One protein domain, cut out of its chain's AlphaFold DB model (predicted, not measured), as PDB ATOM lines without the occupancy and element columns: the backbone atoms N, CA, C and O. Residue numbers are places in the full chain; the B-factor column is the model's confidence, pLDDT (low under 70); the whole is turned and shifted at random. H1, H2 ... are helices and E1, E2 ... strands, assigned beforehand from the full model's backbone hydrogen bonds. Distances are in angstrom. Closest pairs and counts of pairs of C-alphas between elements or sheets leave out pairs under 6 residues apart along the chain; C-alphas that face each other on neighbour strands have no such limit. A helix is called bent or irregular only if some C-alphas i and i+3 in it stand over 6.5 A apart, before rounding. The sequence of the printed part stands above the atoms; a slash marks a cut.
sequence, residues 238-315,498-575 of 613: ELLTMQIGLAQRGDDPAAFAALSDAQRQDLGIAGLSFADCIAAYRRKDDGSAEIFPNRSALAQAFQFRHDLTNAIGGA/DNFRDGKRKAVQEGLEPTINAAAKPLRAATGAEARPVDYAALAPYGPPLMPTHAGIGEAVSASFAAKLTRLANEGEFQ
ATOM      1  N   GLU A 238     199.315 153.497  92.844       88.50
ATOM      2  CA  GLU A 238     198.986 152.108  92.488       88.50
ATOM      3  C   GLU A 238     198.918 151.271  93.768       88.50
ATOM      4  O   GLU A 238     197.934 150.561  93.991       88.50
ATOM      5  N   LEU A 239     199.921 151.428  94.643       91.00
ATOM      6  CA  LEU A 239     199.943 150.805  95.968       91.00
ATOM      7  C   LEU A 239     198.713 151.192  96.787       91.00
ATOM      8  O   LEU A 239     198.026 150.322  97.319       91.00
ATOM      9  N   LEU A 240     198.427 152.492  96.866       94.81
ATOM     10  CA  LEU A 240     197.325 152.991  97.675       94.81
ATOM     11  C   LEU A 240     195.965 152.537  97.127       94.81
ATOM     12  O   LEU A 240     195.123 152.078  97.891       94.81
ATOM     13  N   THR A 241     195.774 152.575  95.804       93.88
ATOM     14  CA  THR A 241     194.558 152.071  95.135       93.88
ATOM     15  C   THR A 241     194.342 150.591  95.446       93.88
ATOM     16  O   THR A 241     193.238 150.187  95.804       93.88
ATOM     17  N   MET A 242     195.399 149.779  95.357       94.00
ATOM     18  CA  MET A 242     195.336 148.356  95.687       94.00
ATOM     19  C   MET A 242     194.957 148.144  97.157       94.00
ATOM     20  O   MET A 242     194.058 147.358  97.448       94.00
ATOM     21  N   GLN A 243     195.596 148.860  98.082       95.69
ATOM     22  CA  GLN A 243     195.295 148.751  99.507       95.69
ATOM     23  C   GLN A 243     193.868 149.181  99.846       95.69
ATOM     24  O   GLN A 243     193.208 148.483 100.608       95.69
ATOM     25  N   ILE A 244     193.351 150.254  99.238       97.00
ATOM     26  CA  ILE A 244     191.947 150.668  99.384       97.00
ATOM     27  C   ILE A 244     191.003 149.584  98.850       97.00
ATOM     28  O   ILE A 244     190.017 149.250  99.502       97.00
ATOM     29  N   GLY A 245     191.331 148.977  97.708       95.88
ATOM     30  CA  GLY A 245     190.583 147.853  97.148       95.88
ATOM     31  C   GLY A 245     190.546 146.623  98.060       95.88
ATOM     32  O   GLY A 245     189.486 146.018  98.240       95.88
ATOM     33  N   LEU A 246     191.679 146.278  98.688       94.75
ATOM     34  CA  LEU A 246     191.765 145.232  99.720       94.75
ATOM     35  C   LEU A 246     190.887 145.583 100.923       94.75
ATOM     36  O   LEU A 246     190.156 144.746 101.444       94.75
ATOM     37  N   ALA A 247     190.923 146.849 101.322       95.38
ATOM     38  CA  ALA A 247     190.110 147.400 102.387       95.38
ATOM     39  C   ALA A 247     188.603 147.191 102.105       95.38
ATOM     40  O   ALA A 247     187.866 146.670 102.950       95.38
ATOM     41  N   GLN A 248     188.152 147.585 100.913       95.75
ATOM     42  CA  GLN A 248     186.752 147.529 100.494       95.75
ATOM     43  C   GLN A 248     186.241 146.094 100.397       95.75
ATOM     44  O   GLN A 248     185.200 145.781 100.970       95.75
ATOM     45  N   ARG A 249     186.976 145.214  99.707       94.69
ATOM     46  CA  ARG A 249     186.518 143.845  99.427       94.69
ATOM     47  C   ARG A 249     186.673 142.886 100.618       94.69
ATOM     48  O   ARG A 249     186.020 141.849 100.637       94.69
ATOM     49  N   GLY A 250     187.548 143.210 101.577       92.12
ATOM     50  CA  GLY A 250     187.973 142.285 102.629       92.12
ATOM     51  C   GLY A 250     188.934 141.203 102.120       92.12
ATOM     52  O   GLY A 250     189.506 141.305 101.034       92.12
ATOM     53  N   ASP A 251     189.118 140.155 102.921       87.81
ATOM     54  CA  ASP A 251     190.128 139.120 102.652       87.81
ATOM     55  C   ASP A 251     189.546 137.768 102.258       87.81
ATOM     56  O   ASP A 251     190.246 136.949 101.668       87.81
ATOM     57  N   ASP A 252     188.268 137.546 102.552       90.75
ATOM     58  CA  ASP A 252     187.577 136.297 102.274       90.75
ATOM     59  C   ASP A 252     186.696 136.434 101.016       90.75
ATOM     60  O   ASP A 252     185.723 137.199 101.023       90.75
ATOM     61  N   PRO A 253     186.996 135.691  99.931       93.31
ATOM     62  CA  PRO A 253     186.153 135.649  98.743       93.31
ATOM     63  C   PRO A 253     184.706 135.224  99.025       93.31
ATOM     64  O   PRO A 253     183.805 135.695  98.331       93.31
ATOM     65  N   ALA A 254     184.465 134.360 100.019       94.94
ATOM     66  CA  ALA A 254     183.119 133.923 100.381       94.94
ATOM     67  C   ALA A 254     182.341 135.049 101.075       94.94
ATOM     68  O   ALA A 254     181.223 135.359 100.663       94.94
ATOM     69  N   ALA A 255     182.954 135.732 102.049       94.19
ATOM     70  CA  ALA A 255     182.381 136.937 102.652       94.19
ATOM     71  C   ALA A 255     182.098 138.031 101.609       94.19
ATOM     72  O   ALA A 255     181.031 138.642 101.633       94.19
ATOM     73  N   PHE A 256     183.004 138.241 100.648       95.38
ATOM     74  CA  PHE A 256     182.775 139.161  99.532       95.38
ATOM     75  C   PHE A 256     181.584 138.733  98.661       95.38
ATOM     76  O   PHE A 256     180.743 139.559  98.301       95.38
ATOM     77  N   ALA A 257     181.485 137.442  98.326       96.38
ATOM     78  CA  ALA A 257     180.369 136.896  97.559       96.38
ATOM     79  C   ALA A 257     179.020 137.085  98.275       96.38
ATOM     80  O   ALA A 257     178.018 137.304  97.600       96.38
ATOM     81  N   ALA A 258     179.013 137.071  99.610       97.19
ATOM     82  CA  ALA A 258     177.822 137.263 100.433       97.19
ATOM     83  C   ALA A 258     177.357 138.729 100.554       97.19
ATOM     84  O   ALA A 258     176.254 138.968 101.048       97.19
ATOM     85  N   LEU A 259     178.160 139.709 100.117       96.62
ATOM     86  CA  LEU A 259     177.758 141.119 100.122       96.62
ATOM     87  C   LEU A 259     176.587 141.353  99.162       96.62
ATOM     88  O   LEU A 259     176.683 141.016  97.978       96.62
ATOM     89  N   SER A 260     175.535 142.009  99.655       97.19
ATOM     90  CA  SER A 260     174.418 142.467  98.826       97.19
ATOM     91  C   SER A 260     174.855 143.558  97.845       97.19
ATOM     92  O   SER A 260     175.854 144.249  98.064       97.19
ATOM     93  N   ASP A 261     174.081 143.768  96.780       96.31
ATOM     94  CA  ASP A 261     174.370 144.826  95.803       96.31
ATOM     95  C   ASP A 261     174.416 146.215  96.448       96.31
ATOM     96  O   ASP A 261     175.288 147.013  96.115       96.31
ATOM     97  N   ALA A 262     173.545 146.480  97.429       97.50
ATOM     98  CA  ALA A 262     173.559 147.725  98.195       97.50
ATOM     99  C   ALA A 262     174.866 147.888  98.988       97.50
ATOM    100  O   ALA A 262     175.512 148.927  98.898       97.50
ATOM    101  N   GLN A 263     175.327 146.838  99.679       96.69
ATOM    102  CA  GLN A 263     176.606 146.876 100.399       96.69
ATOM    103  C   GLN A 263     177.789 147.085  99.447       96.69
ATOM    104  O   GLN A 263     178.703 147.854  99.743       96.69
ATOM    105  N   ARG A 264     177.782 146.423  98.285       96.88
ATOM    106  CA  ARG A 264     178.817 146.617  97.258       96.88
ATOM    107  C   ARG A 264     178.781 148.033  96.684       96.88
ATOM    108  O   ARG A 264     179.842 148.598  96.430       96.88
ATOM    109  N   GLN A 265     177.597 148.608  96.495       95.81
ATOM    110  CA  GLN A 265     177.421 149.989  96.048       95.81
ATOM    111  C   GLN A 265     177.980 150.979  97.074       95.81
ATOM    112  O   GLN A 265     178.770 151.843  96.695       95.81
ATOM    113  N   ASP A 266     177.658 150.805  98.358       93.62
ATOM    114  CA  ASP A 266     178.149 151.652  99.454       93.62
ATOM    115  C   ASP A 266     179.676 151.590  99.593       93.62
ATOM    116  O   ASP A 266     180.338 152.589  99.874       93.62
ATOM    117  N   LEU A 267     180.259 150.418  99.337       93.69
ATOM    118  CA  LEU A 267     181.709 150.227  99.313       93.69
ATOM    119  C   LEU A 267     182.368 150.747  98.024       93.69
ATOM    120  O   LEU A 267     183.596 150.821  97.962       93.69
ATOM    121  N   GLY A 268     181.593 151.111  96.997       94.56
ATOM    122  CA  GLY A 268     182.094 151.557  95.696       94.56
ATOM    123  C   GLY A 268     182.676 150.437  94.827       94.56
ATOM    124  O   GLY A 268     183.541 150.703  93.994       94.56
ATOM    125  N   ILE A 269     182.225 149.196  95.033       96.94
ATOM    126  CA  ILE A 269     182.695 147.977  94.349       96.94
ATOM    127  C   ILE A 269     181.562 147.207  93.648       96.94
ATOM    128  O   ILE A 269     181.706 146.028  93.316       96.94
ATOM    129  N   ALA A 270     180.420 147.857  93.413       96.94
ATOM    130  CA  ALA A 270     179.324 147.283  92.636       96.94
ATOM    131  C   ALA A 270     179.796 146.864  91.230       96.94
ATOM    132  O   ALA A 270     180.532 147.589  90.559       96.94
ATOM    133  N   GLY A 271     179.396 145.665  90.795       94.88
ATOM    134  CA  GLY A 271     179.790 145.102  89.496       94.88
ATOM    135  C   GLY A 271     181.263 144.678  89.379       94.88
ATOM    136  O   GLY A 271     181.715 144.344  88.282       94.88
ATOM    137  N   LEU A 272     182.026 144.690  90.475       95.50
ATOM    138  CA  LEU A 272     183.404 144.201  90.500       95.50
ATOM    139  C   LEU A 272     183.465 142.754  90.998       95.50
ATOM    140  O   LEU A 272     182.743 142.358  91.918       95.50
ATOM    141  N   SER A 273     184.368 141.964  90.417       95.50
ATOM    142  CA  SER A 273     184.786 140.694  91.014       95.50
ATOM    143  C   SER A 273     185.739 140.925  92.195       95.50
ATOM    144  O   SER A 273     186.290 142.015  92.379       95.50
ATOM    145  N   PHE A 274     185.991 139.874  92.980       93.94
ATOM    146  CA  PHE A 274     186.966 139.929  94.074       93.94
ATOM    147  C   PHE A 274     188.356 140.352  93.568       93.94
ATOM    148  O   PHE A 274     189.041 141.141  94.216       93.94
ATOM    149  N   ALA A 275     188.768 139.863  92.394       91.62
ATOM    150  CA  ALA A 275     190.043 140.220  91.776       91.62
ATOM    151  C   ALA A 275     190.048 141.661  91.236       91.62
ATOM    152  O   ALA A 275     191.029 142.379  91.437       91.62
ATOM    153  N   ASP A 276     188.949 142.114  90.621       93.12
ATOM    154  CA  ASP A 276     188.845 143.465  90.044       93.12
ATOM    155  C   ASP A 276     188.998 144.573  91.086       93.12
ATOM    156  O   ASP A 276     189.491 145.653  90.768       93.12
ATOM    157  N   CYS A 277     188.622 144.307  92.340       94.56
ATOM    158  CA  CYS A 277     188.739 145.278  93.425       94.56
ATOM    159  C   CYS A 277     190.176 145.795  93.618       94.56
ATOM    160  O   CYS A 277     190.341 146.926  94.067       94.56
ATOM    161  N   ILE A 278     191.195 145.000  93.269       92.56
ATOM    162  CA  ILE A 278     192.621 145.343  93.427       92.56
ATOM    163  C   ILE A 278     193.386 145.380  92.099       92.56
ATOM    164  O   ILE A 278     194.601 145.585  92.079       92.56
ATOM    165  N   ALA A 279     192.702 145.143  90.980       87.06
ATOM    166  CA  ALA A 279     193.337 145.055  89.679       87.06
ATOM    167  C   ALA A 279     193.693 146.453  89.149       87.06
ATOM    168  O   ALA A 279     192.868 147.367  89.164       87.06
ATOM    169  N   ALA A 280     194.898 146.621  88.594       84.31
ATOM    170  CA  ALA A 280     195.211 147.833  87.829       84.31
ATOM    171  C   ALA A 280     194.591 147.822  86.428       84.31
ATOM    172  O   ALA A 280     194.544 148.856  85.767       84.31
ATOM    173  N   TYR A 281     194.119 146.667  85.956       84.25
ATOM    174  CA  TYR A 281     193.369 146.552  84.715       84.25
ATOM    175  C   TYR A 281     192.528 145.272  84.693       84.25
ATOM    176  O   TYR A 281     192.886 144.285  85.334       84.25
ATOM    177  N   ARG A 282     191.472 145.263  83.880       85.56
ATOM    178  CA  ARG A 282     190.785 144.043  83.434       85.56
ATOM    179  C   ARG A 282     190.568 144.083  81.925       85.56
ATOM    180  O   ARG A 282     190.462 145.167  81.350       85.56
ATOM    181  N   ARG A 283     190.527 142.921  81.273       81.75
ATOM    182  CA  ARG A 283     190.028 142.822  79.893       81.75
ATOM    183  C   ARG A 283     188.515 142.652  79.940       81.75
ATOM    184  O   ARG A 283     188.026 141.865  80.743       81.75
ATOM    185  N   LYS A 284     187.807 143.401  79.104       87.06
ATOM    186  CA  LYS A 284     186.368 143.246  78.885       87.06
ATOM    187  C   LYS A 284     186.104 142.142  77.860       87.06
ATOM    188  O   LYS A 284     187.021 141.714  77.157       87.06
ATOM    189  N   ASP A 285     184.843 141.738  77.741       87.88
ATOM    190  CA  ASP A 285     184.402 140.696  76.802       87.88
ATOM    191  C   ASP A 285     184.682 141.057  75.333       87.88
ATOM    192  O   ASP A 285     184.956 140.183  74.515       87.88
ATOM    193  N   ASP A 286     184.692 142.351  74.998       86.81
ATOM    194  CA  ASP A 286     185.050 142.867  73.668       86.81
ATOM    195  C   ASP A 286     186.572 142.899  73.402       86.81
ATOM    196  O   ASP A 286     187.024 143.368  72.356       86.81
ATOM    197  N   GLY A 287     187.376 142.413  74.353       81.56
ATOM    198  CA  GLY A 287     188.834 142.396  74.311       81.56
ATOM    199  C   GLY A 287     189.500 143.704  74.745       81.56
ATOM    200  O   GLY A 287     190.708 143.685  75.010       81.56
ATOM    201  N   SER A 288     188.746 144.802  74.873       82.12
ATOM    202  CA  SER A 288     189.276 146.101  75.296       82.12
ATOM    203  C   SER A 288     189.769 146.064  76.741       82.12
ATOM    204  O   SER A 288     189.313 145.271  77.572       82.12
ATOM    205  N   ALA A 289     190.730 146.927  77.061       80.44
ATOM    206  CA  ALA A 289     191.221 147.051  78.425       80.44
ATOM    207  C   ALA A 289     190.427 148.108  79.194       80.44
ATOM    208  O   ALA A 289     190.190 149.216  78.714       80.44
ATOM    209  N   GLU A 290     190.094 147.797  80.440       85.62
ATOM    210  CA  GLU A 290     189.638 148.754  81.434       85.62
ATOM    211  C   GLU A 290     190.723 148.934  82.487       85.62
ATOM    212  O   GLU A 290     191.018 148.017  83.246       85.62
ATOM    213  N   ILE A 291     191.323 150.120  82.533       85.31
ATOM    214  CA  ILE A 291     192.368 150.450  83.505       85.31
ATOM    215  C   ILE A 291     191.727 150.828  84.837       85.31
ATOM    216  O   ILE A 291     190.814 151.638  84.814       85.31
ATOM    217  N   PHE A 292     192.204 150.302  85.967       87.31
ATOM    218  CA  PHE A 292     191.678 150.485  87.330       87.31
ATOM    219  C   PHE A 292     190.147 150.367  87.411       87.31
ATOM    220  O   PHE A 292     189.476 151.377  87.643       87.31
ATOM    221  N   PRO A 293     189.569 149.168  87.207       91.88
ATOM    222  CA  PRO A 293     188.118 148.979  87.278       91.88
ATOM    223  C   PRO A 293     187.515 149.478  88.603       91.88
ATOM    224  O   PRO A 293     186.422 150.037  88.606       91.88
ATOM    225  N   ASN A 294     188.253 149.385  89.715       94.88
ATOM    226  CA  ASN A 294     187.863 150.007  90.978       94.88
ATOM    227  C   ASN A 294     188.116 151.530  90.984       94.88
ATOM    228  O   ASN A 294     189.126 152.030  91.490       94.88
ATOM    229  N   ARG A 295     187.168 152.280  90.414       92.94
ATOM    230  CA  ARG A 295     187.207 153.750  90.334       92.94
ATOM    231  C   ARG A 295     187.175 154.422  91.702       92.94
ATOM    232  O   ARG A 295     187.874 155.413  91.890       92.94
ATOM    233  N   SER A 296     186.406 153.872  92.641       95.06
ATOM    234  CA  SER A 296     186.291 154.414  93.997       95.06
ATOM    235  C   SER A 296     187.636 154.375  94.725       95.06
ATOM    236  O   SER A 296     188.070 155.387  95.278       95.06
ATOM    237  N   ALA A 297     188.350 153.247  94.654       95.06
ATOM    238  CA  ALA A 297     189.678 153.130  95.249       95.06
ATOM    239  C   ALA A 297     190.692 154.097  94.625       95.06
ATOM    240  O   ALA A 297     191.447 154.754  95.340       95.06
ATOM    241  N   LEU A 298     190.684 154.227  93.296       92.44
ATOM    242  CA  LEU A 298     191.579 155.140  92.586       92.44
ATOM    243  C   LEU A 298     191.303 156.608  92.948       92.44
ATOM    244  O   LEU A 298     192.237 157.384  93.159       92.44
ATOM    245  N   ALA A 299     190.027 156.988  93.045       91.62
ATOM    246  CA  ALA A 299     189.617 158.318  93.472       91.62
ATOM    247  C   ALA A 299     190.098 158.618  94.897       91.62
ATOM    248  O   ALA A 299     190.749 159.636  95.124       91.62
ATOM    249  N   GLN A 300     189.859 157.705  95.841       94.62
ATOM    250  CA  GLN A 300     190.329 157.843  97.221       94.62
ATOM    251  C   GLN A 300     191.860 157.933  97.310       94.62
ATOM    252  O   GLN A 300     192.376 158.756  98.066       94.62
ATOM    253  N   ALA A 301     192.594 157.159  96.503       94.44
ATOM    254  CA  ALA A 301     194.052 157.225  96.460       94.44
ATOM    255  C   ALA A 301     194.555 158.604  96.009       94.44
ATOM    256  O   ALA A 301     195.460 159.173  96.624       94.44
ATOM    257  N   PHE A 302     193.968 159.171  94.949       91.75
ATOM    258  CA  PHE A 302     194.330 160.516  94.497       91.75
ATOM    259  C   PHE A 302     193.919 161.600  95.485       91.75
ATOM    260  O   PHE A 302     194.705 162.520  95.705       91.75
ATOM    261  N   GLN A 303     192.740 161.477  96.098       92.69
ATOM    262  CA  GLN A 303     192.282 162.402  97.130       92.69
ATOM    263  C   GLN A 303     193.269 162.422  98.303       92.69
ATOM    264  O   GLN A 303     193.793 163.478  98.635       92.69
ATOM    265  N   PHE A 304     193.636 161.255  98.841       95.25
ATOM    266  CA  PHE A 304     194.607 161.161  99.931       95.25
ATOM    267  C   PHE A 304     195.962 161.777  99.574       95.25
ATOM    268  O   PHE A 304     196.516 162.529 100.369       95.25
ATOM    269  N   ARG A 305     196.505 161.490  98.381       93.94
ATOM    270  CA  ARG A 305     197.779 162.086  97.939       93.94
ATOM    271  C   ARG A 305     197.679 163.605  97.838       93.94
ATOM    272  O   ARG A 305     198.580 164.297  98.300       93.94
ATOM    273  N   HIS A 306     196.592 164.112  97.257       90.75
ATOM    274  CA  HIS A 306     196.350 165.546  97.162       90.75
ATOM    275  C   HIS A 306     196.269 166.188  98.548       90.75
ATOM    276  O   HIS A 306     196.925 167.201  98.786       90.75
ATOM    277  N   ASP A 307     195.516 165.583  99.465       93.31
ATOM    278  CA  ASP A 307     195.310 166.103 100.812       93.31
ATOM    279  C   ASP A 307     196.584 166.031 101.644       93.31
ATOM    280  O   ASP A 307     196.922 167.005 102.310       93.31
ATOM    281  N   LEU A 308     197.353 164.944 101.553       94.94
ATOM    282  CA  LEU A 308     198.639 164.812 102.234       94.94
ATOM    283  C   LEU A 308     199.596 165.952 101.862       94.94
ATOM    284  O   LEU A 308     200.284 166.480 102.734       94.94
ATOM    285  N   THR A 309     199.608 166.357 100.594       92.31
ATOM    286  CA  THR A 309     200.462 167.438 100.099       92.31
ATOM    287  C   THR A 309     199.880 168.826 100.391       92.31
ATOM    288  O   THR A 309     200.567 169.684 100.935       92.31
ATOM    289  N   ASN A 310     198.608 169.067 100.057       88.31
ATOM    290  CA  ASN A 310     198.041 170.420  99.994       88.31
ATOM    291  C   ASN A 310     197.209 170.817 101.221       88.31
ATOM    292  O   ASN A 310     197.130 172.001 101.544       88.31
ATOM    293  N   ALA A 311     196.581 169.854 101.900       91.25
ATOM    294  CA  ALA A 311     195.659 170.105 103.013       91.25
ATOM    295  C   ALA A 311     196.329 169.864 104.375       91.25
ATOM    296  O   ALA A 311     196.336 170.704 105.281       91.25
ATOM    297  N   ILE A 312     196.937 168.687 104.483       94.69
ATOM    298  CA  ILE A 312     197.632 168.146 105.643       94.69
ATOM    299  C   ILE A 312     199.086 168.622 105.657       94.69
ATOM    300  O   ILE A 312     199.671 168.709 106.731       94.69
ATOM    301  N   GLY A 313     199.688 168.947 104.510       93.19
ATOM    302  CA  GLY A 313     201.082 169.397 104.454       93.19
ATOM    303  C   GLY A 313     202.028 168.440 105.186       93.19
ATOM    304  O   GLY A 313     202.794 168.875 106.040       93.19
ATOM    305  N   GLY A 314     201.877 167.138 104.943       94.44
ATOM    306  CA  GLY A 314     202.798 166.097 105.398       94.44
ATOM    307  C   GLY A 314     203.812 165.697 104.322       94.44
ATOM    308  O   GLY A 314     204.848 165.122 104.646       94.44
ATOM    309  N   ALA A 315     203.543 166.018 103.054       94.38
ATOM    310  CA  ALA A 315     204.439 165.774 101.926       94.38
ATOM    311  C   ALA A 315     204.726 167.076 101.153       94.38
ATOM    312  O   ALA A 315     203.861 167.954 101.113       94.38
ATOM    313  N   ASP A 498     203.150 147.830  76.407       47.44
ATOM    314  CA  ASP A 498     204.396 147.071  76.501       47.44
ATOM    315  C   ASP A 498     205.579 147.667  75.707       47.44
ATOM    316  O   ASP A 498     206.288 146.941  75.031       47.44
ATOM    317  N   ASN A 499     205.793 148.994  75.686       37.69
ATOM    318  CA  ASN A 499     206.959 149.556  74.957       37.69
ATOM    319  C   ASN A 499     207.555 150.871  75.510       37.69
ATOM    320  O   ASN A 499     208.520 151.380  74.946       37.69
ATOM    321  N   PHE A 500     207.005 151.484  76.566       41.97
ATOM    322  CA  PHE A 500     207.339 152.881  76.903       41.97
ATOM    323  C   PHE A 500     207.361 153.169  78.404       41.97
ATOM    324  O   PHE A 500     206.814 154.186  78.846       41.97
ATOM    325  N   ARG A 501     208.006 152.294  79.184       42.53
ATOM    326  CA  ARG A 501     208.145 152.475  80.635       42.53
ATOM    327  C   ARG A 501     208.772 153.833  81.008       42.53
ATOM    328  O   ARG A 501     208.343 154.430  81.985       42.53
ATOM    329  N   ASP A 502     209.620 154.399  80.146       51.12
ATOM    330  CA  ASP A 502     210.220 155.725  80.376       51.12
ATOM    331  C   ASP A 502     209.523 156.900  79.685       51.12
ATOM    332  O   ASP A 502     209.730 158.043  80.071       51.12
ATOM    333  N   GLY A 503     208.751 156.662  78.623       48.41
ATOM    334  CA  GLY A 503     208.268 157.748  77.765       48.41
ATOM    335  C   GLY A 503     206.836 158.146  78.075       48.41
ATOM    336  O   GLY A 503     206.561 159.278  78.446       48.41
ATOM    337  N   LYS A 504     205.900 157.205  77.916       49.59
ATOM    338  CA  LYS A 504     204.462 157.502  77.963       49.59
ATOM    339  C   LYS A 504     203.861 157.327  79.352       49.59
ATOM    340  O   LYS A 504     203.018 158.136  79.709       49.59
ATOM    341  N   ARG A 505     204.295 156.337  80.153       52.69
ATOM    342  CA  ARG A 505     203.903 156.269  81.577       52.69
ATOM    343  C   ARG A 505     204.443 157.487  82.308       52.69
ATOM    344  O   ARG A 505     203.658 158.172  82.945       52.69
ATOM    345  N   LYS A 506     205.734 157.786  82.129       56.44
ATOM    346  CA  LYS A 506     206.354 159.016  82.620       56.44
ATOM    347  C   LYS A 506     205.600 160.241  82.101       56.44
ATOM    348  O   LYS A 506     205.089 160.963  82.919       56.44
ATOM    349  N   ALA A 507     205.322 160.385  80.802       54.81
ATOM    350  CA  ALA A 507     204.549 161.535  80.303       54.81
ATOM    351  C   ALA A 507     203.085 161.607  80.785       54.81
ATOM    352  O   ALA A 507     202.502 162.688  80.830       54.81
ATOM    353  N   VAL A 508     202.438 160.483  81.110       57.81
ATOM    354  CA  VAL A 508     201.103 160.496  81.726       57.81
ATOM    355  C   VAL A 508     201.218 160.861  83.202       57.81
ATOM    356  O   VAL A 508     200.460 161.712  83.647       57.81
ATOM    357  N   GLN A 509     202.170 160.274  83.927       60.41
ATOM    358  CA  GLN A 509     202.441 160.548  85.333       60.41
ATOM    359  C   GLN A 509     202.968 161.973  85.523       60.41
ATOM    360  O   GLN A 509     202.299 162.742  86.179       60.41
ATOM    361  N   GLU A 510     204.047 162.387  84.870       62.41
ATOM    362  CA  GLU A 510     204.539 163.774  84.767       62.41
ATOM    363  C   GLU A 510     203.502 164.729  84.168       62.41
ATOM    364  O   GLU A 510     203.555 165.924  84.417       62.41
ATOM    365  N   GLY A 511     202.552 164.237  83.367       59.75
ATOM    366  CA  GLY A 511     201.440 165.046  82.865       59.75
ATOM    367  C   GLY A 511     200.296 165.209  83.869       59.75
ATOM    368  O   GLY A 511     199.450 166.080  83.685       59.75
ATOM    369  N   LEU A 512     200.237 164.368  84.905       60.84
ATOM    370  CA  LEU A 512     199.188 164.363  85.928       60.84
ATOM    371  C   LEU A 512     199.692 164.745  87.303       60.84
ATOM    372  O   LEU A 512     198.904 165.237  88.091       60.84
ATOM    373  N   GLU A 513     200.967 164.552  87.603       65.75
ATOM    374  CA  GLU A 513     201.612 165.011  88.822       65.75
ATOM    375  C   GLU A 513     201.447 166.520  88.978       65.75
ATOM    376  O   GLU A 513     201.025 166.922  90.057       65.75
ATOM    377  N   PRO A 514     201.613 167.358  87.936       65.69
ATOM    378  CA  PRO A 514     201.252 168.765  88.016       65.69
ATOM    379  C   PRO A 514     199.782 168.977  88.370       65.69
ATOM    380  O   PRO A 514     199.490 169.915  89.088       65.69
ATOM    381  N   THR A 515     198.859 168.120  87.920       62.72
ATOM    382  CA  THR A 515     197.420 168.220  88.228       62.72
ATOM    383  C   THR A 515     197.095 167.747  89.647       62.72
ATOM    384  O   THR A 515     196.344 168.406  90.353       62.72
ATOM    385  N   ILE A 516     197.671 166.628  90.092       61.72
ATOM    386  CA  ILE A 516     197.499 166.059  91.439       61.72
ATOM    387  C   ILE A 516     198.113 166.996  92.483       61.72
ATOM    388  O   ILE A 516     197.528 167.219  93.543       61.72
ATOM    389  N   ASN A 517     199.268 167.573  92.153       63.38
ATOM    390  CA  ASN A 517     200.018 168.487  93.004       63.38
ATOM    391  C   ASN A 517     199.672 169.962  92.742       63.38
ATOM    392  O   ASN A 517     200.257 170.834  93.380       63.38
ATOM    393  N   ALA A 518     198.754 170.267  91.815       61.22
ATOM    394  CA  ALA A 518     198.313 171.637  91.586       61.22
ATOM    395  C   ALA A 518     197.551 172.142  92.808       61.22
ATOM    396  O   ALA A 518     196.739 171.431  93.401       61.22
ATOM    397  N   ALA A 519     197.740 173.425  93.109       57.62
ATOM    398  CA  ALA A 519     196.881 174.127  94.044       57.62
ATOM    399  C   ALA A 519     195.400 174.022  93.622       57.62
ATOM    400  O   ALA A 519     195.059 173.921  92.439       57.62
ATOM    401  N   ALA A 520     194.504 174.137  94.600       55.66
ATOM    402  CA  ALA A 520     193.053 174.050  94.440       55.66
ATOM    403  C   ALA A 520     192.455 174.898  93.292       55.66
ATOM    404  O   ALA A 520     191.502 174.487  92.628       55.66
ATOM    405  N   LYS A 521     193.005 176.093  93.030       56.62
ATOM    406  CA  LYS A 521     192.453 177.051  92.056       56.62
ATOM    407  C   LYS A 521     192.564 176.572  90.591       56.62
ATOM    408  O   LYS A 521     191.528 176.544  89.924       56.62
ATOM    409  N   PRO A 522     193.745 176.167  90.077       59.59
ATOM    410  CA  PRO A 522     193.857 175.488  88.781       59.59
ATOM    411  C   PRO A 522     192.959 174.255  88.657       59.59
ATOM    412  O   PRO A 522     192.370 174.012  87.606       59.59
ATOM    413  N   LEU A 523     192.818 173.495  89.743       58.34
ATOM    414  CA  LEU A 523     192.071 172.251  89.733       58.34
ATOM    415  C   LEU A 523     190.557 172.474  89.620       58.34
ATOM    416  O   LEU A 523     189.898 171.780  88.851       58.34
ATOM    417  N   ARG A 524     189.999 173.476  90.308       60.06
ATOM    418  CA  ARG A 524     188.587 173.865  90.152       60.06
ATOM    419  C   ARG A 524     188.271 174.280  88.715       60.06
ATOM    420  O   ARG A 524     187.239 173.887  88.183       60.06
ATOM    421  N   ALA A 525     189.174 175.026  88.075       65.25
ATOM    422  CA  ALA A 525     189.033 175.393  86.667       65.25
ATOM    423  C   ALA A 525     189.096 174.168  85.737       65.25
ATOM    424  O   ALA A 525     188.391 174.127  84.735       65.25
ATOM    425  N   ALA A 526     189.911 173.164  86.078       61.91
ATOM    426  CA  ALA A 526     190.064 171.948  85.282       61.91
ATOM    427  C   ALA A 526     188.940 170.915  85.489       61.91
ATOM    428  O   ALA A 526     188.660 170.138  84.580       61.91
ATOM    429  N   THR A 527     188.330 170.868  86.676       63.75
ATOM    430  CA  THR A 527     187.430 169.773  87.088       63.75
ATOM    431  C   THR A 527     185.981 170.194  87.301       63.75
ATOM    432  O   THR A 527     185.100 169.341  87.270       63.75
ATOM    433  N   GLY A 528     185.717 171.480  87.546       67.56
ATOM    434  CA  GLY A 528     184.384 171.970  87.901       67.56
ATOM    435  C   GLY A 528     183.873 171.516  89.275       67.56
ATOM    436  O   GLY A 528     182.743 171.848  89.621       67.56
ATOM    437  N   ALA A 529     184.670 170.787  90.068       61.66
ATOM    438  CA  ALA A 529     184.254 170.291  91.378       61.66
ATOM    439  C   ALA A 529     183.979 171.449  92.359       61.66
ATOM    440  O   ALA A 529     184.791 172.370  92.506       61.66
ATOM    441  N   GLU A 530     182.824 171.413  93.029       58.53
ATOM    442  CA  GLU A 530     182.492 172.371  94.083       58.53
ATOM    443  C   GLU A 530     183.283 172.092  95.362       58.53
ATOM    444  O   GLU A 530     183.517 170.949  95.756       58.53
ATOM    445  N   ALA A 531     183.677 173.167  96.043       54.06
ATOM    446  CA  ALA A 531     184.429 173.089  97.279       54.06
ATOM    447  C   ALA A 531     183.567 172.509  98.407       54.06
ATOM    448  O   ALA A 531     182.754 173.220  98.993       54.06
ATOM    449  N   ARG A 532     183.786 171.239  98.756       61.53
ATOM    450  CA  ARG A 532     183.317 170.682 100.029       61.53
ATOM    451  C   ARG A 532     184.513 170.462 100.950       61.53
ATOM    452  O   ARG A 532     185.379 169.669 100.585       61.53
ATOM    453  N   PRO A 533     184.602 171.159 102.094       68.88
ATOM    454  CA  PRO A 533     185.691 170.944 103.034       68.88
ATOM    455  C   PRO A 533     185.650 169.507 103.556       68.88
ATOM    456  O   PRO A 533     184.602 169.029 103.988       68.88
ATOM    457  N   VAL A 534     186.791 168.818 103.503       78.88
ATOM    458  CA  VAL A 534     186.981 167.564 104.237       78.88
ATOM    459  C   VAL A 534     187.411 167.931 105.652       78.88
ATOM    460  O   VAL A 534     188.386 168.662 105.836       78.88
ATOM    461  N   ASP A 535     186.661 167.462 106.646       86.12
ATOM    462  CA  ASP A 535     186.964 167.737 108.046       86.12
ATOM    463  C   ASP A 535     188.086 166.825 108.551       86.12
ATOM    464  O   ASP A 535     187.880 165.657 108.883       86.12
ATOM    465  N   TYR A 536     189.288 167.391 108.633       91.38
ATOM    466  CA  TYR A 536     190.458 166.734 109.196       91.38
ATOM    467  C   TYR A 536     190.681 167.051 110.686       91.38
ATOM    468  O   TYR A 536     191.818 166.998 111.145       91.38
ATOM    469  N   ALA A 537     189.642 167.370 111.467       91.12
ATOM    470  CA  ALA A 537     189.773 167.785 112.872       91.12
ATOM    471  C   ALA A 537     190.670 166.872 113.729       91.12
ATOM    472  O   ALA A 537     191.460 167.372 114.528       91.12
ATOM    473  N   ALA A 538     190.630 165.550 113.524       93.38
ATOM    474  CA  ALA A 538     191.478 164.603 114.257       93.38
ATOM    475  C   ALA A 538     192.988 164.763 113.965       93.38
ATOM    476  O   ALA A 538     193.816 164.307 114.751       93.38
ATOM    477  N   LEU A 539     193.366 165.431 112.868       93.50
ATOM    478  CA  LEU A 539     194.752 165.772 112.530       93.50
ATOM    479  C   LEU A 539     195.207 167.138 113.071       93.50
ATOM    480  O   LEU A 539     196.408 167.422 113.065       93.50
ATOM    481  N   ALA A 540     194.283 167.986 113.536       92.69
ATOM    482  CA  ALA A 540     194.593 169.339 114.001       92.69
ATOM    483  C   ALA A 540     195.656 169.394 115.123       92.69
ATOM    484  O   ALA A 540     196.527 170.261 115.042       92.69
ATOM    485  N   PRO A 541     195.693 168.466 116.105       94.19
ATOM    486  CA  PRO A 541     196.706 168.491 117.167       94.19
ATOM    487  C   PRO A 541     198.156 168.290 116.688       94.19
ATOM    488  O   PRO A 541     199.098 168.571 117.429       94.19
ATOM    489  N   TYR A 542     198.359 167.792 115.465       91.56
ATOM    490  CA  TYR A 542     199.655 167.303 114.982       91.56
ATOM    491  C   TYR A 542     200.432 168.299 114.111       91.56
ATOM    492  O   TYR A 542     201.432 167.938 113.501       91.56
ATOM    493  N   GLY A 543     200.013 169.564 114.025       88.88
ATOM    494  CA  GLY A 543     200.745 170.551 113.228       88.88
ATOM    495  C   GLY A 543     200.121 171.946 113.238       88.88
ATOM    496  O   GLY A 543     199.327 172.239 114.127       88.88
ATOM    497  N   PRO A 544     200.473 172.802 112.257       84.75
ATOM    498  CA  PRO A 544     199.842 174.111 112.026       84.75
ATOM    499  C   PRO A 544     198.313 174.015 111.824       84.75
ATOM    500  O   PRO A 544     197.740 172.942 111.958       84.75
ATOM    501  N   PRO A 545     197.590 175.086 111.469       87.38
ATOM    502  CA  PRO A 545     196.219 174.948 110.977       87.38
ATOM    503  C   PRO A 545     196.155 174.078 109.710       87.38
ATOM    504  O   PRO A 545     197.087 174.047 108.905       87.38
ATOM    505  N   LEU A 546     195.085 173.298 109.553       86.94
ATOM    506  CA  LEU A 546     194.830 172.537 108.325       86.94
ATOM    507  C   LEU A 546     194.397 173.503 107.226       86.94
ATOM    508  O   LEU A 546     193.626 174.429 107.484       86.94
ATOM    509  N   MET A 547     194.881 173.285 106.007       83.62
ATOM    510  CA  MET A 547     194.378 174.034 104.864       83.62
ATOM    511  C   MET A 547     193.046 173.424 104.413       83.62
ATOM    512  O   MET A 547     192.892 172.198 104.451       83.62
ATOM    513  N   PRO A 548     192.074 174.242 103.980       77.56
ATOM    514  CA  PRO A 548     190.851 173.715 103.404       77.56
ATOM    515  C   PRO A 548     191.193 172.912 102.147       77.56
ATOM    516  O   PRO A 548     191.957 173.367 101.296       77.56
ATOM    517  N   THR A 549     190.590 171.737 102.022       76.62
ATOM    518  CA  THR A 549     190.630 170.941 100.792       76.62
ATOM    519  C   THR A 549     189.248 170.841 100.163       76.62
ATOM    520  O   THR A 549     188.249 171.270 100.748       76.62
ATOM    521  N   HIS A 550     189.186 170.278  98.963       75.12
ATOM    522  CA  HIS A 550     187.944 170.005  98.262       75.12
ATOM    523  C   HIS A 550     187.730 168.496  98.161       75.12
ATOM    524  O   HIS A 550     188.572 167.770  97.631       75.12
ATOM    525  N   ALA A 551     186.583 168.020  98.639       76.06
ATOM    526  CA  ALA A 551     186.122 166.679  98.320       76.06
ATOM    527  C   ALA A 551     185.848 166.564  96.810       76.06
ATOM    528  O   ALA A 551     185.473 167.541  96.159       76.06
ATOM    529  N   GLY A 552     186.030 165.367  96.253       79.25
ATOM    530  CA  GLY A 552     185.768 165.089  94.835       79.25
ATOM    531  C   GLY A 552     186.933 165.409  93.891       79.25
ATOM    532  O   GLY A 552     186.856 165.088  92.706       79.25
ATOM    533  N   ILE A 553     188.051 165.952  94.393       81.75
ATOM    534  CA  ILE A 553     189.298 166.087  93.618       81.75
ATOM    535  C   ILE A 553     189.736 164.721  93.102       81.75
ATOM    536  O   ILE A 553     190.018 164.556  91.913       81.75
ATOM    537  N   GLY A 554     189.742 163.737  94.000       81.50
ATOM    538  CA  GLY A 554     190.070 162.362  93.667       81.50
ATOM    539  C   GLY A 554     189.210 161.813  92.535       81.50
ATOM    540  O   GLY A 554     189.740 161.232  91.592       81.50
ATOM    541  N   GLU A 555     187.897 162.049  92.578       84.88
ATOM    542  CA  GLU A 555     186.957 161.584  91.553       84.88
ATOM    543  C   GLU A 555     187.268 162.208  90.193       84.88
ATOM    544  O   GLU A 555     187.477 161.479  89.221       84.88
ATOM    545  N   ALA A 556     187.401 163.533  90.123       82.31
ATOM    546  CA  ALA A 556     187.661 164.222  88.864       82.31
ATOM    547  C   ALA A 556     189.025 163.853  88.253       82.31
ATOM    548  O   ALA A 556     189.127 163.580  87.050       82.31
ATOM    549  N   VAL A 557     190.074 163.789  89.080       80.62
ATOM    550  CA  VAL A 557     191.414 163.369  88.645       80.62
ATOM    551  C   VAL A 557     191.398 161.907  88.206       80.62
ATOM    552  O   VAL A 557     191.941 161.587  87.146       80.62
ATOM    553  N   SER A 558     190.743 161.024  88.968       83.12
ATOM    554  CA  SER A 558     190.645 159.601  88.634       83.12
ATOM    555  C   SER A 558     189.921 159.375  87.312       83.12
ATOM    556  O   SER A 558     190.418 158.606  86.494       83.12
ATOM    557  N   ALA A 559     188.814 160.079  87.056       84.94
ATOM    558  CA  ALA A 559     188.050 159.964  85.821       84.94
ATOM    559  C   ALA A 559     188.883 160.401  84.609       84.94
ATOM    560  O   ALA A 559     188.981 159.665  83.625       84.94
ATOM    561  N   SER A 560     189.552 161.557  84.703       82.06
ATOM    562  CA  SER A 560     190.434 162.066  83.644       82.06
ATOM    563  C   SER A 560     191.615 161.124  83.378       82.06
ATOM    564  O   SER A 560     191.889 160.752  82.231       82.06
ATOM    565  N   PHE A 561     192.284 160.664  84.439       81.19
ATOM    566  CA  PHE A 561     193.406 159.732  84.346       81.19
ATOM    567  C   PHE A 561     192.998 158.396  83.729       81.19
ATOM    568  O   PHE A 561     193.625 157.928  82.775       81.19
ATOM    569  N   ALA A 562     191.924 157.806  84.246       81.88
ATOM    570  CA  ALA A 562     191.362 156.556  83.772       81.88
ATOM    571  C   ALA A 562     190.972 156.620  82.299       81.88
ATOM    572  O   ALA A 562     191.309 155.710  81.541       81.88
ATOM    573  N   ALA A 563     190.291 157.691  81.884       83.38
ATOM    574  CA  ALA A 563     189.889 157.896  80.500       83.38
ATOM    575  C   ALA A 563     191.112 158.027  79.584       83.38
ATOM    576  O   ALA A 563     191.178 157.367  78.548       83.38
ATOM    577  N   LYS A 564     192.126 158.809  79.985       81.38
ATOM    578  CA  LYS A 564     193.372 158.970  79.219       81.38
ATOM    579  C   LYS A 564     194.124 157.647  79.078       81.38
ATOM    580  O   LYS A 564     194.550 157.313  77.973       81.38
ATOM    581  N   LEU A 565     194.260 156.880  80.160       77.00
ATOM    582  CA  LEU A 565     194.915 155.574  80.114       77.00
ATOM    583  C   LEU A 565     194.107 154.553  79.316       77.00
ATOM    584  O   LEU A 565     194.700 153.861  78.505       77.00
ATOM    585  N   THR A 566     192.783 154.496  79.475       79.56
ATOM    586  CA  THR A 566     191.883 153.604  78.711       79.56
ATOM    587  C   THR A 566     191.814 153.975  77.225       79.56
ATOM    588  O   THR A 566     191.577 153.136  76.361       79.56
ATOM    589  N   ARG A 567     192.068 155.233  76.878       81.94
ATOM    590  CA  ARG A 567     192.229 155.634  75.485       81.94
ATOM    591  C   ARG A 567     193.574 155.166  74.929       81.94
ATOM    592  O   ARG A 567     193.598 154.445  73.937       81.94
ATOM    593  N   LEU A 568     194.678 155.525  75.593       73.75
ATOM    594  CA  LEU A 568     196.035 155.099  75.208       73.75
ATOM    595  C   LEU A 568     196.154 153.580  75.119       73.75
ATOM    596  O   LEU A 568     196.897 153.048  74.298       73.75
ATOM    597  N   ALA A 569     195.395 152.918  75.976       70.69
ATOM    598  CA  ALA A 569     195.208 151.503  76.019       70.69
ATOM    599  C   ALA A 569     194.737 150.923  74.685       70.69
ATOM    600  O   ALA A 569     195.454 150.238  73.953       70.69
ATOM    601  N   ASN A 570     193.512 151.276  74.339       75.56
ATOM    602  CA  ASN A 570     192.849 150.724  73.177       75.56
ATOM    603  C   ASN A 570     193.493 151.246  71.871       75.56
ATOM    604  O   ASN A 570     193.528 150.534  70.871       75.56
ATOM    605  N   GLU A 571     194.113 152.436  71.889       76.50
ATOM    606  CA  GLU A 571     194.946 152.951  70.788       76.50
ATOM    607  C   GLU A 571     196.277 152.188  70.627       76.50
ATOM    608  O   GLU A 571     196.751 151.977  69.508       76.50
ATOM    609  N   GLY A 572     196.909 151.780  71.733       61.84
ATOM    610  CA  GLY A 572     198.184 151.061  71.742       61.84
ATOM    611  C   GLY A 572     198.076 149.648  71.169       61.84
ATOM    612  O   GLY A 572     198.962 149.219  70.423       61.84
ATOM    613  N   GLU A 573     196.966 148.952  71.431       50.75
ATOM    614  CA  GLU A 573     196.641 147.698  70.737       50.75
ATOM    615  C   GLU A 573     196.433 147.913  69.229       50.75
ATOM    616  O   GLU A 573     196.854 147.078  68.425       50.75
ATOM    617  N   PHE A 574     195.890 149.068  68.828       40.16
ATOM    618  CA  PHE A 574     195.758 149.444  67.420       40.16
ATOM    619  C   PHE A 574     197.117 149.676  66.738       40.16
ATOM    620  O   PHE A 574     197.310 149.276  65.589       40.16
ATOM    621  N   GLN A 575     198.102 150.252  67.439       45.56
ATOM    622  CA  GLN A 575     199.436 150.490  66.862       45.56
ATOM    623  C   GLN A 575     200.306 149.232  66.763       45.56
ATOM    624  O   GLN A 575     201.104 149.134  65.832       45.56
TER     625      GLN A 575
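AT A GLANCE: This is residues 238 to 315 and 498 to 575 of the 613 residues of an uncharacterized protein of Planctomycetes bacterium (UniProt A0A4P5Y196). The long helix H8 begins on H4 with residues 553 to 559 and runs away from it at a steep angle, while H1 crosses H4; H5 runs beside H8, and H6 packs on the beginning of H8. The small hairpin E1 and E2 sits by the later part of H8 through E2, with H2 and H3 lying beyond H1 and H7 far off. The printed part has 156 residues, ordered H1 H2 H3 E1 E2 H4 H5 H6 H7 H8, and its class is mostly helix, with one antiparallel sheet, E1 - E2. It is compact, with a radius of gyration of the C-alphas of 17.1 A and spans of 50 by 42 by 26 A.

HOW THE PARTS SIT: H1, residues 238 to 249, is close to but not clearly touching H2, residues 253 to 257; their closest C-alphas, Arg 249 and Phe 256, are 6.0 A apart. H3, residues 261 to 266, is apart from H2. E1, residues 281 to 283, and E2, residues 289 to 291, form an antiparallel hairpin, with N 282 and O 290 within hydrogen-bond range at 2.9 A. H4, residues 295 to 310, touches H1 at a steep tilt of 53 degrees, opposite ways, with residues 297 to 301 alone; the closest C-alphas, Thr 241 and Leu 298, are 5.0 A apart. H5, residues 504 to 516, only just touches H4, with 3 pairs of C-alphas within 8 A, the closest being His 306 and Ile 516 at 5.9 A. H8, residues 553 to 575, touches H4 with residues 553 to 559 alone, at 58 degrees, a steep tilt; the closest C-alphas, Ala 299 and Gly 554, are 4.1 A apart. H6, residues 520 to 527, touches H8, closest at the C-alphas of Thr 527 and Ala 556, 5.8 A. H7, residues 537 to 542, touches no helix and is irregular, C-alphas 538 and 541 being 7.1 A apart. Every O i to N i+4 pair is within hydrogen-bond range in H1, H2, H3, H4, H6 and H8; H5 has 7 of 9, and H7 has 0 of 2, with 2 of 3 O i to N i+3 pairs.

IN THESE COORDINATES: H1 starts at C-alpha 238 (198.986, 152.108, 92.488) and is 16.5 A long. H4 measures 22.1 A and H5 17.4 A. H8 measures 32.6 A and ends at C-alpha 575 (199.436, 150.490, 66.862).

THE WHOLE: The C-alphas farthest apart, Pro 541 and Gln 575, are 53.5 A apart. Residues 316 to 497 are not printed, and C-alphas 315 and 498 are 31.6 A apart across the cut. The link H3 to E1, 14 residues, is long. The printed part's mean pLDDT is 81.0; residues 498 to 533 and 572 to 575 are under 70.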